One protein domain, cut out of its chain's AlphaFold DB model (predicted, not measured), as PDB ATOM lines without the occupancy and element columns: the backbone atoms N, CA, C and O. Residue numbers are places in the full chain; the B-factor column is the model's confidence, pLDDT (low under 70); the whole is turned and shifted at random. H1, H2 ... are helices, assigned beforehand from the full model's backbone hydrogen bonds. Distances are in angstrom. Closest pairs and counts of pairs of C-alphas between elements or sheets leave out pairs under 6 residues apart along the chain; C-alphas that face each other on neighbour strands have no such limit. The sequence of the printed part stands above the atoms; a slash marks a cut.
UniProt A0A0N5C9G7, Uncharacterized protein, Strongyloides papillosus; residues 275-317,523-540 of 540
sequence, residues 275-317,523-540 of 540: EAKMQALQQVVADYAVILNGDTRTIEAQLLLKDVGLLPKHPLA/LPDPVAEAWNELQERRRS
ATOM      1  N   GLU A 275     291.153 302.955 252.096       92.75
ATOM      2  CA  GLU A 275     290.254 302.983 250.942       92.75
ATOM      3  C   GLU A 275     289.251 301.819 250.957       92.75
ATOM      4  O   GLU A 275     288.070 302.034 250.698       92.75
ATOM      5  N   ALA A 276     289.675 300.619 251.370       94.81
ATOM      6  CA  ALA A 276     288.787 299.466 251.502       94.81
ATOM      7  C   ALA A 276     287.702 299.690 252.572       94.81
ATOM      8  O   ALA A 276     286.539 299.359 252.347       94.81
ATOM      9  N   LYS A 277     288.046 300.325 253.707       95.06
ATOM     10  CA  LYS A 277     287.039 300.717 254.708       95.06
ATOM     11  C   LYS A 277     286.062 301.743 254.126       95.06
ATOM     12  O   LYS A 277     284.859 301.574 254.271       95.06
ATOM     13  N   MET A 278     286.557 302.768 253.428       94.94
ATOM     14  CA  MET A 278     285.699 303.778 252.789       94.94
ATOM     15  C   MET A 278     284.719 303.171 251.783       94.94
ATOM     16  O   MET A 278     283.549 303.544 251.782       94.94
ATOM     17  N   GLN A 279     285.178 302.226 250.957       96.19
ATOM     18  CA  GLN A 279     284.331 301.511 250.002       96.19
ATOM     19  C   GLN A 279     283.262 300.670 250.715       96.19
ATOM     20  O   GLN A 279     282.099 300.731 250.328       96.19
ATOM     21  N   ALA A 280     283.608 299.966 251.800       96.69
ATOM     22  CA  ALA A 280     282.640 299.200 252.586       96.69
ATOM     23  C   ALA A 280     281.539 300.087 253.203       96.69
ATOM     24  O   ALA A 280     280.359 299.763 253.092       96.69
ATOM     25  N   LEU A 281     281.897 301.237 253.788       97.31
ATOM     26  CA  LEU A 281     280.914 302.182 254.342       97.31
ATOM     27  C   LEU A 281     280.018 302.788 253.249       97.31
ATOM     28  O   LEU A 281     278.814 302.941 253.443       97.31
ATOM     29  N   GLN A 282     280.592 303.114 252.085       97.06
ATOM     30  CA  GLN A 282     279.828 303.595 250.928       97.06
ATOM     31  C   GLN A 282     278.851 302.536 250.412       97.06
ATOM     32  O   GLN A 282     277.732 302.892 250.053       97.06
ATOM     33  N   GLN A 283     279.251 301.262 250.408       97.50
ATOM     34  CA  GLN A 283     278.404 300.153 249.981       97.50
ATOM     35  C   GLN A 283     277.184 299.997 250.901       97.50
ATOM     36  O   GLN A 283     276.067 299.982 250.397       97.50
ATOM     37  N   VAL A 284     277.365 300.023 252.228       97.69
ATOM     38  CA  VAL A 284     276.255 299.958 253.207       97.69
ATOM     39  C   VAL A 284     275.210 301.057 252.963       97.69
ATOM     40  O   VAL A 284     274.012 300.780 252.909       97.69
ATOM     41  N   VAL A 285     275.650 302.306 252.768       97.69
ATOM     42  CA  VAL A 285     274.737 303.431 252.490       97.69
ATOM     43  C   VAL A 285     274.092 303.307 251.102       97.69
ATOM     44  O   VAL A 285     272.919 303.643 250.939       97.69
ATOM     45  N   ALA A 286     274.821 302.808 250.099       97.19
ATOM     46  CA  ALA A 286     274.299 302.602 248.750       97.19
ATOM     47  C   ALA A 286     273.232 301.496 248.696       97.19
ATOM     48  O   ALA A 286     272.183 301.708 248.086       97.19
ATOM     49  N   ASP A 287     273.458 300.365 249.364       97.00
ATOM     50  CA  ASP A 287     272.510 299.248 249.440       97.00
ATOM     51  C   ASP A 287     271.224 299.677 250.155       97.00
ATOM     52  O   ASP A 287     270.121 299.464 249.646       97.00
ATOM     53  N   TYR A 288     271.346 300.401 251.272       97.25
ATOM     54  CA  TYR A 288     270.185 300.967 251.956       97.25
ATOM     55  C   TYR A 288     269.420 301.969 251.076       97.25
ATOM     56  O   TYR A 288     268.193 301.922 250.984       97.25
ATOM     57  N   ALA A 289     270.126 302.826 250.334       96.94
ATOM     58  CA  ALA A 289     269.500 303.739 249.385       96.94
ATOM     59  C   ALA A 289     268.800 303.019 248.216       96.94
ATOM     60  O   ALA A 289     267.847 303.568 247.654       96.94
ATOM     61  N   VAL A 290     269.225 301.812 247.827       96.31
ATOM     62  CA  VAL A 290     268.490 300.981 246.857       96.31
ATOM     63  C   VAL A 290     267.151 300.535 247.447       96.31
ATOM     64  O   VAL A 290     266.138 300.702 246.767       96.31
ATOM     65  N   ILE A 291     267.132 300.077 248.706       95.25
ATOM     66  CA  ILE A 291     265.911 299.682 249.432       95.25
ATOM     67  C   ILE A 291     264.939 300.865 249.543       95.25
ATOM     68  O   ILE A 291     263.804 300.765 249.082       95.25
ATOM     69  N   LEU A 292     265.390 302.028 250.028       95.44
ATOM     70  CA  LEU A 292     264.531 303.219 250.147       95.44
ATOM     71  C   LEU A 292     263.961 303.686 248.797       95.44
ATOM     72  O   LEU A 292     262.819 304.135 248.703       95.44
ATOM     73  N   ASN A 293     264.729 303.552 247.714       94.88
ATOM     74  CA  ASN A 293     264.227 303.828 246.367       94.88
ATOM     75  C   ASN A 293     263.252 302.757 245.837       94.88
ATOM     76  O   ASN A 293     262.586 303.003 244.828       94.88
ATOM     77  N   GLY A 294     263.163 301.595 246.485       93.94
ATOM     78  CA  GLY A 294     262.098 300.613 246.299       93.94
ATOM     79  C   GLY A 294     260.766 301.077 246.893       93.94
ATOM     80  O   GLY A 294     259.738 300.885 246.245       93.94
ATOM     81  N   ASP A 295     260.789 301.782 248.032       93.94
ATOM     82  CA  ASP A 295     259.618 302.176 248.843       93.94
ATOM     83  C   ASP A 295     259.200 303.658 248.724       93.94
ATOM     84  O   ASP A 295     258.748 304.307 249.667       93.94
ATOM     85  N   THR A 296     259.288 304.201 247.508       92.06
ATOM     86  CA  THR A 296     259.008 305.617 247.178       92.06
ATOM     87  C   THR A 296     257.606 306.166 247.519       92.06
ATOM     88  O   THR A 296     257.391 307.369 247.348       92.06
ATOM     89  N   ARG A 297     256.643 305.347 247.974       95.06
ATOM     90  CA  ARG A 297     255.310 305.784 248.453       95.06
ATOM     91  C   ARG A 297     255.227 305.960 249.971       95.06
ATOM     92  O   ARG A 297     254.206 306.471 250.434       95.06
ATOM     93  N   THR A 298     256.268 305.588 250.711       97.00
ATOM     94  CA  THR A 298     256.403 305.849 252.152       97.00
ATOM     95  C   THR A 298     257.014 307.237 252.389       97.00
ATOM     96  O   THR A 298     257.806 307.718 251.572       97.00
ATOM     97  N   ILE A 299     256.625 307.918 253.469       97.44
ATOM     98  CA  ILE A 299     257.199 309.223 253.847       97.44
ATOM     99  C   ILE A 299     258.611 309.038 254.418       97.44
ATOM    100  O   ILE A 299     259.514 309.813 254.109       97.44
ATOM    101  N   GLU A 300     258.822 307.972 255.183       97.38
ATOM    102  CA  GLU A 300     260.089 307.612 255.814       97.38
ATOM    103  C   GLU A 300     261.201 307.459 254.776       97.38
ATOM    104  O   GLU A 300     262.248 308.082 254.913       97.38
ATOM    105  N   ALA A 301     260.971 306.717 253.684       97.00
ATOM    106  CA  ALA A 301     261.993 306.547 252.652       97.00
ATOM    107  C   ALA A 301     262.368 307.862 251.950       97.00
ATOM    108  O   ALA A 301     263.506 308.029 251.514       97.00
ATOM    109  N   GLN A 302     261.432 308.806 251.844       96.44
ATOM    110  CA  GLN A 302     261.669 310.110 251.224       96.44
ATOM    111  C   GLN A 302     262.509 311.026 252.125       96.44
ATOM    112  O   GLN A 302     263.395 311.718 251.621       96.44
ATOM    113  N   LEU A 303     262.264 310.997 253.440       96.62
ATOM    114  CA  LEU A 303     263.053 311.731 254.434       96.62
ATOM    115  C   LEU A 303     264.443 311.101 254.613       96.62
ATOM    116  O   LEU A 303     265.449 311.773 254.408       96.62
ATOM    117  N   LEU A 304     264.525 309.788 254.835       97.12
ATOM    118  CA  LEU A 304     265.800 309.103 255.076       97.12
ATOM    119  C   LEU A 304     266.754 309.158 253.870       97.12
ATOM    120  O   LEU A 304     267.968 309.230 254.057       97.12
ATOM    121  N   LEU A 305     266.238 309.195 252.630       96.75
ATOM    122  CA  LEU A 305     267.069 309.458 251.443       96.75
ATOM    123  C   LEU A 305     267.724 310.846 251.503       96.75
ATOM    124  O   LEU A 305     268.910 310.967 251.187       96.75
ATOM    125  N   LYS A 306     266.981 311.871 251.935       95.31
ATOM    126  CA  LYS A 306     267.487 313.238 252.114       95.31
ATOM    127  C   LYS A 306     268.551 313.293 253.217       95.31
ATOM    128  O   LYS A 306     269.569 313.961 253.025       95.31
ATOM    129  N   ASP A 307     268.370 312.549 254.308       95.25
ATOM    130  CA  ASP A 307     269.312 312.503 255.437       95.25
ATOM    131  C   ASP A 307     270.658 311.869 255.061       95.25
ATOM    132  O   ASP A 307     271.715 312.370 255.461       95.25
ATOM    133  N   VAL A 308     270.653 310.844 254.194       96.06
ATOM    134  CA  VAL A 308     271.878 310.304 253.565       96.06
ATOM    135  C   VAL A 308     272.378 311.142 252.373       96.06
ATOM    136  O   VAL A 308     273.210 310.696 251.580       96.06
ATOM    137  N   GLY A 309     271.904 312.384 252.232       94.62
ATOM    138  CA  GLY A 309     272.357 313.337 251.218       94.62
ATOM    139  C   GLY A 309     272.027 312.936 249.777       94.62
ATOM    140  O   GLY A 309     272.679 313.418 248.846       94.62
ATOM    141  N   LEU A 310     271.047 312.052 249.581       95.06
ATOM    142  CA  LEU A 310     270.573 311.604 248.277       95.06
ATOM    143  C   LEU A 310     269.242 312.279 247.932       95.06
ATOM    144  O   LEU A 310     268.437 312.628 248.791       95.06
ATOM    145  N   LEU A 311     268.994 312.462 246.637       93.94
ATOM    146  CA  LEU A 311     267.702 312.942 246.154       93.94
ATOM    147  C   LEU A 311     266.805 311.739 245.828       93.94
ATOM    148  O   LEU A 311     267.250 310.857 245.084       93.94
ATOM    149  N   PRO A 312     265.552 311.695 246.317       91.56
ATOM    150  CA  PRO A 312     264.600 310.666 245.925       91.56
ATOM    151  C   PRO A 312     264.410 310.591 244.406       91.56
ATOM    152  O   PRO A 312     264.248 311.612 243.732       91.56
ATOM    153  N   LYS A 313     264.381 309.372 243.846       91.75
ATOM    154  CA  LYS A 313     264.154 309.154 242.399       91.75
ATOM    155  C   LYS A 313     262.795 309.669 241.916       91.75
ATOM    156  O   LYS A 313     262.618 309.916 240.720       91.75
ATOM    157  N   HIS A 314     261.824 309.781 242.818       89.94
ATOM    158  CA  HIS A 314     260.461 310.209 242.527       89.94
ATOM    159  C   HIS A 314     260.050 311.310 243.506       89.94
ATOM    160  O   HIS A 314     260.284 311.144 244.702       89.94
ATOM    161  N   PRO A 315     259.431 312.407 243.026       91.50
ATOM    162  CA  PRO A 315     258.924 313.448 243.907       91.50
ATOM    163  C   PRO A 315     257.803 312.900 244.795       91.50
ATOM    164  O   PRO A 315     257.099 311.957 244.415       91.50
ATOM    165  N   LEU A 316     257.610 313.550 245.942       93.81
ATOM    166  CA  LEU A 316     256.499 313.293 246.852       93.81
ATOM    167  C   LEU A 316     255.163 313.292 246.092       93.81
ATOM    168  O   LEU A 316     254.848 314.193 245.309       93.81
ATOM    169  N   ALA A 317     254.388 312.230 246.292       93.44
ATOM    170  CA  ALA A 317     253.139 312.008 245.582       93.44
ATOM    171  C   ALA A 317     251.963 312.711 246.278       93.44
ATOM    172  O   ALA A 317     251.989 312.970 247.477       93.44
ATOM    173  N   LEU A 523     267.656 306.576 260.829       95.94
ATOM    174  CA  LEU A 523     268.501 305.639 260.086       95.94
ATOM    175  C   LEU A 523     268.798 304.409 260.961       95.94
ATOM    176  O   LEU A 523     269.184 304.592 262.113       95.94
ATOM    177  N   PRO A 524     268.707 303.171 260.435       96.00
ATOM    178  CA  PRO A 524     269.123 301.978 261.171       96.00
ATOM    179  C   PRO A 524     270.586 302.085 261.613       96.00
ATOM    180  O   PRO A 524     271.418 302.500 260.804       96.00
ATOM    181  N   ASP A 525     270.916 301.654 262.836       97.19
ATOM    182  CA  ASP A 525     272.242 301.854 263.451       97.19
ATOM    183  C   ASP A 525     273.434 301.569 262.513       97.19
ATOM    184  O   ASP A 525     274.290 302.445 262.380       97.19
ATOM    185  N   PRO A 526     273.492 300.445 261.758       97.25
ATOM    186  CA  PRO A 526     274.629 300.165 260.872       97.25
ATOM    187  C   PRO A 526     274.783 301.180 259.728       97.25
ATOM    188  O   PRO A 526     275.889 301.427 259.248       97.25
ATOM    189  N   VAL A 527     273.672 301.774 259.277       97.50
ATOM    190  CA  VAL A 527     273.645 302.817 258.243       97.50
ATOM    191  C   VAL A 527     273.973 304.175 258.856       97.50
ATOM    192  O   VAL A 527     274.735 304.936 258.259       97.50
ATOM    193  N   ALA A 528     273.448 304.471 260.048       97.62
ATOM    194  CA  ALA A 528     273.748 305.691 260.794       97.62
ATOM    195  C   ALA A 528     275.244 305.789 261.138       97.62
ATOM    196  O   ALA A 528     275.876 306.803 260.842       97.62
ATOM    197  N   GLU A 529     275.837 304.721 261.679       97.75
ATOM    198  CA  GLU A 529     277.277 304.613 261.942       97.75
ATOM    199  C   GLU A 529     278.099 304.822 260.664       97.75
ATOM    200  O   GLU A 529     279.014 305.652 260.635       97.75
ATOM    201  N   ALA A 530     277.748 304.118 259.579       97.62
ATOM    202  CA  ALA A 530     278.470 304.224 258.317       97.62
ATOM    203  C   ALA A 530     278.374 305.625 257.699       97.62
ATOM    204  O   ALA A 530     279.368 306.150 257.190       97.62
ATOM    205  N   TRP A 531     277.204 306.259 257.772       97.69
ATOM    206  CA  TRP A 531     276.998 307.618 257.289       97.69
ATOM    207  C   TRP A 531     277.759 308.650 258.125       97.69
ATOM    208  O   TRP A 531     278.417 309.525 257.558       97.69
ATOM    209  N   ASN A 532     277.743 308.516 259.453       97.44
ATOM    210  CA  ASN A 532     278.463 309.405 260.359       97.44
ATOM    211  C   ASN A 532     279.981 309.331 260.136       97.44
ATOM    212  O   ASN A 532     280.604 310.374 259.936       97.44
ATOM    213  N   GLU A 533     280.578 308.136 260.034       96.88
ATOM    214  CA  GLU A 533     282.015 308.018 259.733       96.88
ATOM    215  C   GLU A 533     282.362 308.587 258.340       96.88
ATOM    216  O   GLU A 533     283.401 309.233 258.168       96.88
ATOM    217  N   LEU A 534     281.491 308.412 257.336       96.50
ATOM    218  CA  LEU A 534     281.671 309.044 256.024       96.50
ATOM    219  C   LEU A 534     281.598 310.579 256.090       96.50
ATOM    220  O   LEU A 534     282.298 311.247 255.328       96.50
ATOM    221  N   GLN A 535     280.773 311.147 256.971       96.44
ATOM    222  CA  GLN A 535     280.651 312.595 257.161       96.44
ATOM    223  C   GLN A 535     281.829 313.184 257.940       96.44
ATOM    224  O   GLN A 535     282.368 314.211 257.529       96.44
ATOM    225  N   GLU A 536     282.290 312.531 259.007       95.88
ATOM    226  CA  GLU A 536     283.493 312.943 259.742       95.88
ATOM    227  C   GLU A 536     284.718 312.991 258.821       95.88
ATOM    228  O   GLU A 536     285.400 314.013 258.745       95.88
ATOM    229  N   ARG A 537     284.926 311.938 258.020       92.75
ATOM    230  CA  ARG A 537     286.029 311.850 257.046       92.75
ATOM    231  C   ARG A 537     285.921 312.816 255.862       92.75
ATOM    232  O   ARG A 537     286.888 312.966 255.124       92.75
ATOM    233  N   ARG A 538     284.759 313.441 255.641       91.38
ATOM    234  CA  ARG A 538     284.581 314.542 254.670       91.38
ATOM    235  C   ARG A 538     284.883 315.916 255.275       91.38
ATOM    236  O   ARG A 538     285.056 316.867 254.517       91.38
ATOM    237  N   ARG A 539     284.886 316.033 256.609       93.44
ATOM    238  CA  ARG A 539     285.180 317.273 257.349       93.44
ATOM    239  C   ARG A 539     286.664 317.396 257.719       93.44
ATOM    240  O   ARG A 539     287.127 318.520 257.889       93.44
ATOM    241  N   SER A 540     287.369 316.267 257.850       85.94
ATOM    242  CA  SER A 540     288.824 316.161 258.065       85.94
ATOM    243  C   SER A 540     289.637 316.333 256.782       85.94
ATOM    244  O   SER A 540     290.630 317.088 256.822       85.94
TER     245      SER A 540
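This is residues 275 to 317 and 523 to 540 of the 540 residues of an uncharacterized protein of Strongyloides papillosus (UniProt A0A0N5C9G7). One long helix, H1, makes the long axis, and two shorter helices pack on it at separate places: H2 folds back beside its last residues as a helical hairpin, and H3 crosses it steeply nearer its first residues. H2 and H3 stay apart from each other, and residues 308 to 317, with no named element, turn back past H2. The printed part has 61 residues, with three named helices in the order H1, H2, H3 and no named strand, and its class is all helix. It is compact, with a radius of gyration of the C-alphas of 12.1 A, yet elongated, spanning 38 by 19 by 19 A.

Begin with H1, residues 275 to 294, and go on through a tight link of 4 residues to H2, residues 299 to 307. These two touch, H1 with residues 289 to 293 alone, and form a helical hairpin; look at the C-alphas of Leu 292 and Ala 301, the closest, 4.9 A apart. Their lines stand at a shallow tilt of 26 degrees, opposite ways. Past the cut, H3, residues 525 to 539, touches H1, and the closest C-alphas, those of Leu 281 and Ala 530, are 5.1 A apart. H1 and H3 stand at a steep tilt of 55 degrees, opposite ways. H2 and H3 are apart. In H1 and H3 every O i to N i+4 pair is within hydrogen-bond range; in H2, 4 of 5 are.

Find C-alpha 275 at (290.254, 302.983, 250.942); from there H1 runs 28.6 A to C-alpha 294 at (262.098, 300.613, 246.299). H2 covers 12.6 A from Ile 299 to Asp 307. H3 runs 21.0 A from Asp 525 to Arg 539, whose C-alpha is at (285.180, 317.273, 257.349).

The two C-alphas farthest apart, those of Glu 275 and Ala 317, are 38.6 A from each other. Look for the cut after Ala 317: residues 318 to 522 are not printed, and C-alphas 317 and 523 are 22.1 A apart. The link from H2 to H3 runs across this cut. Ser 540 is the chain's last residue. The mean pLDDT of the printed part is 95.4, and no printed residue is under 70.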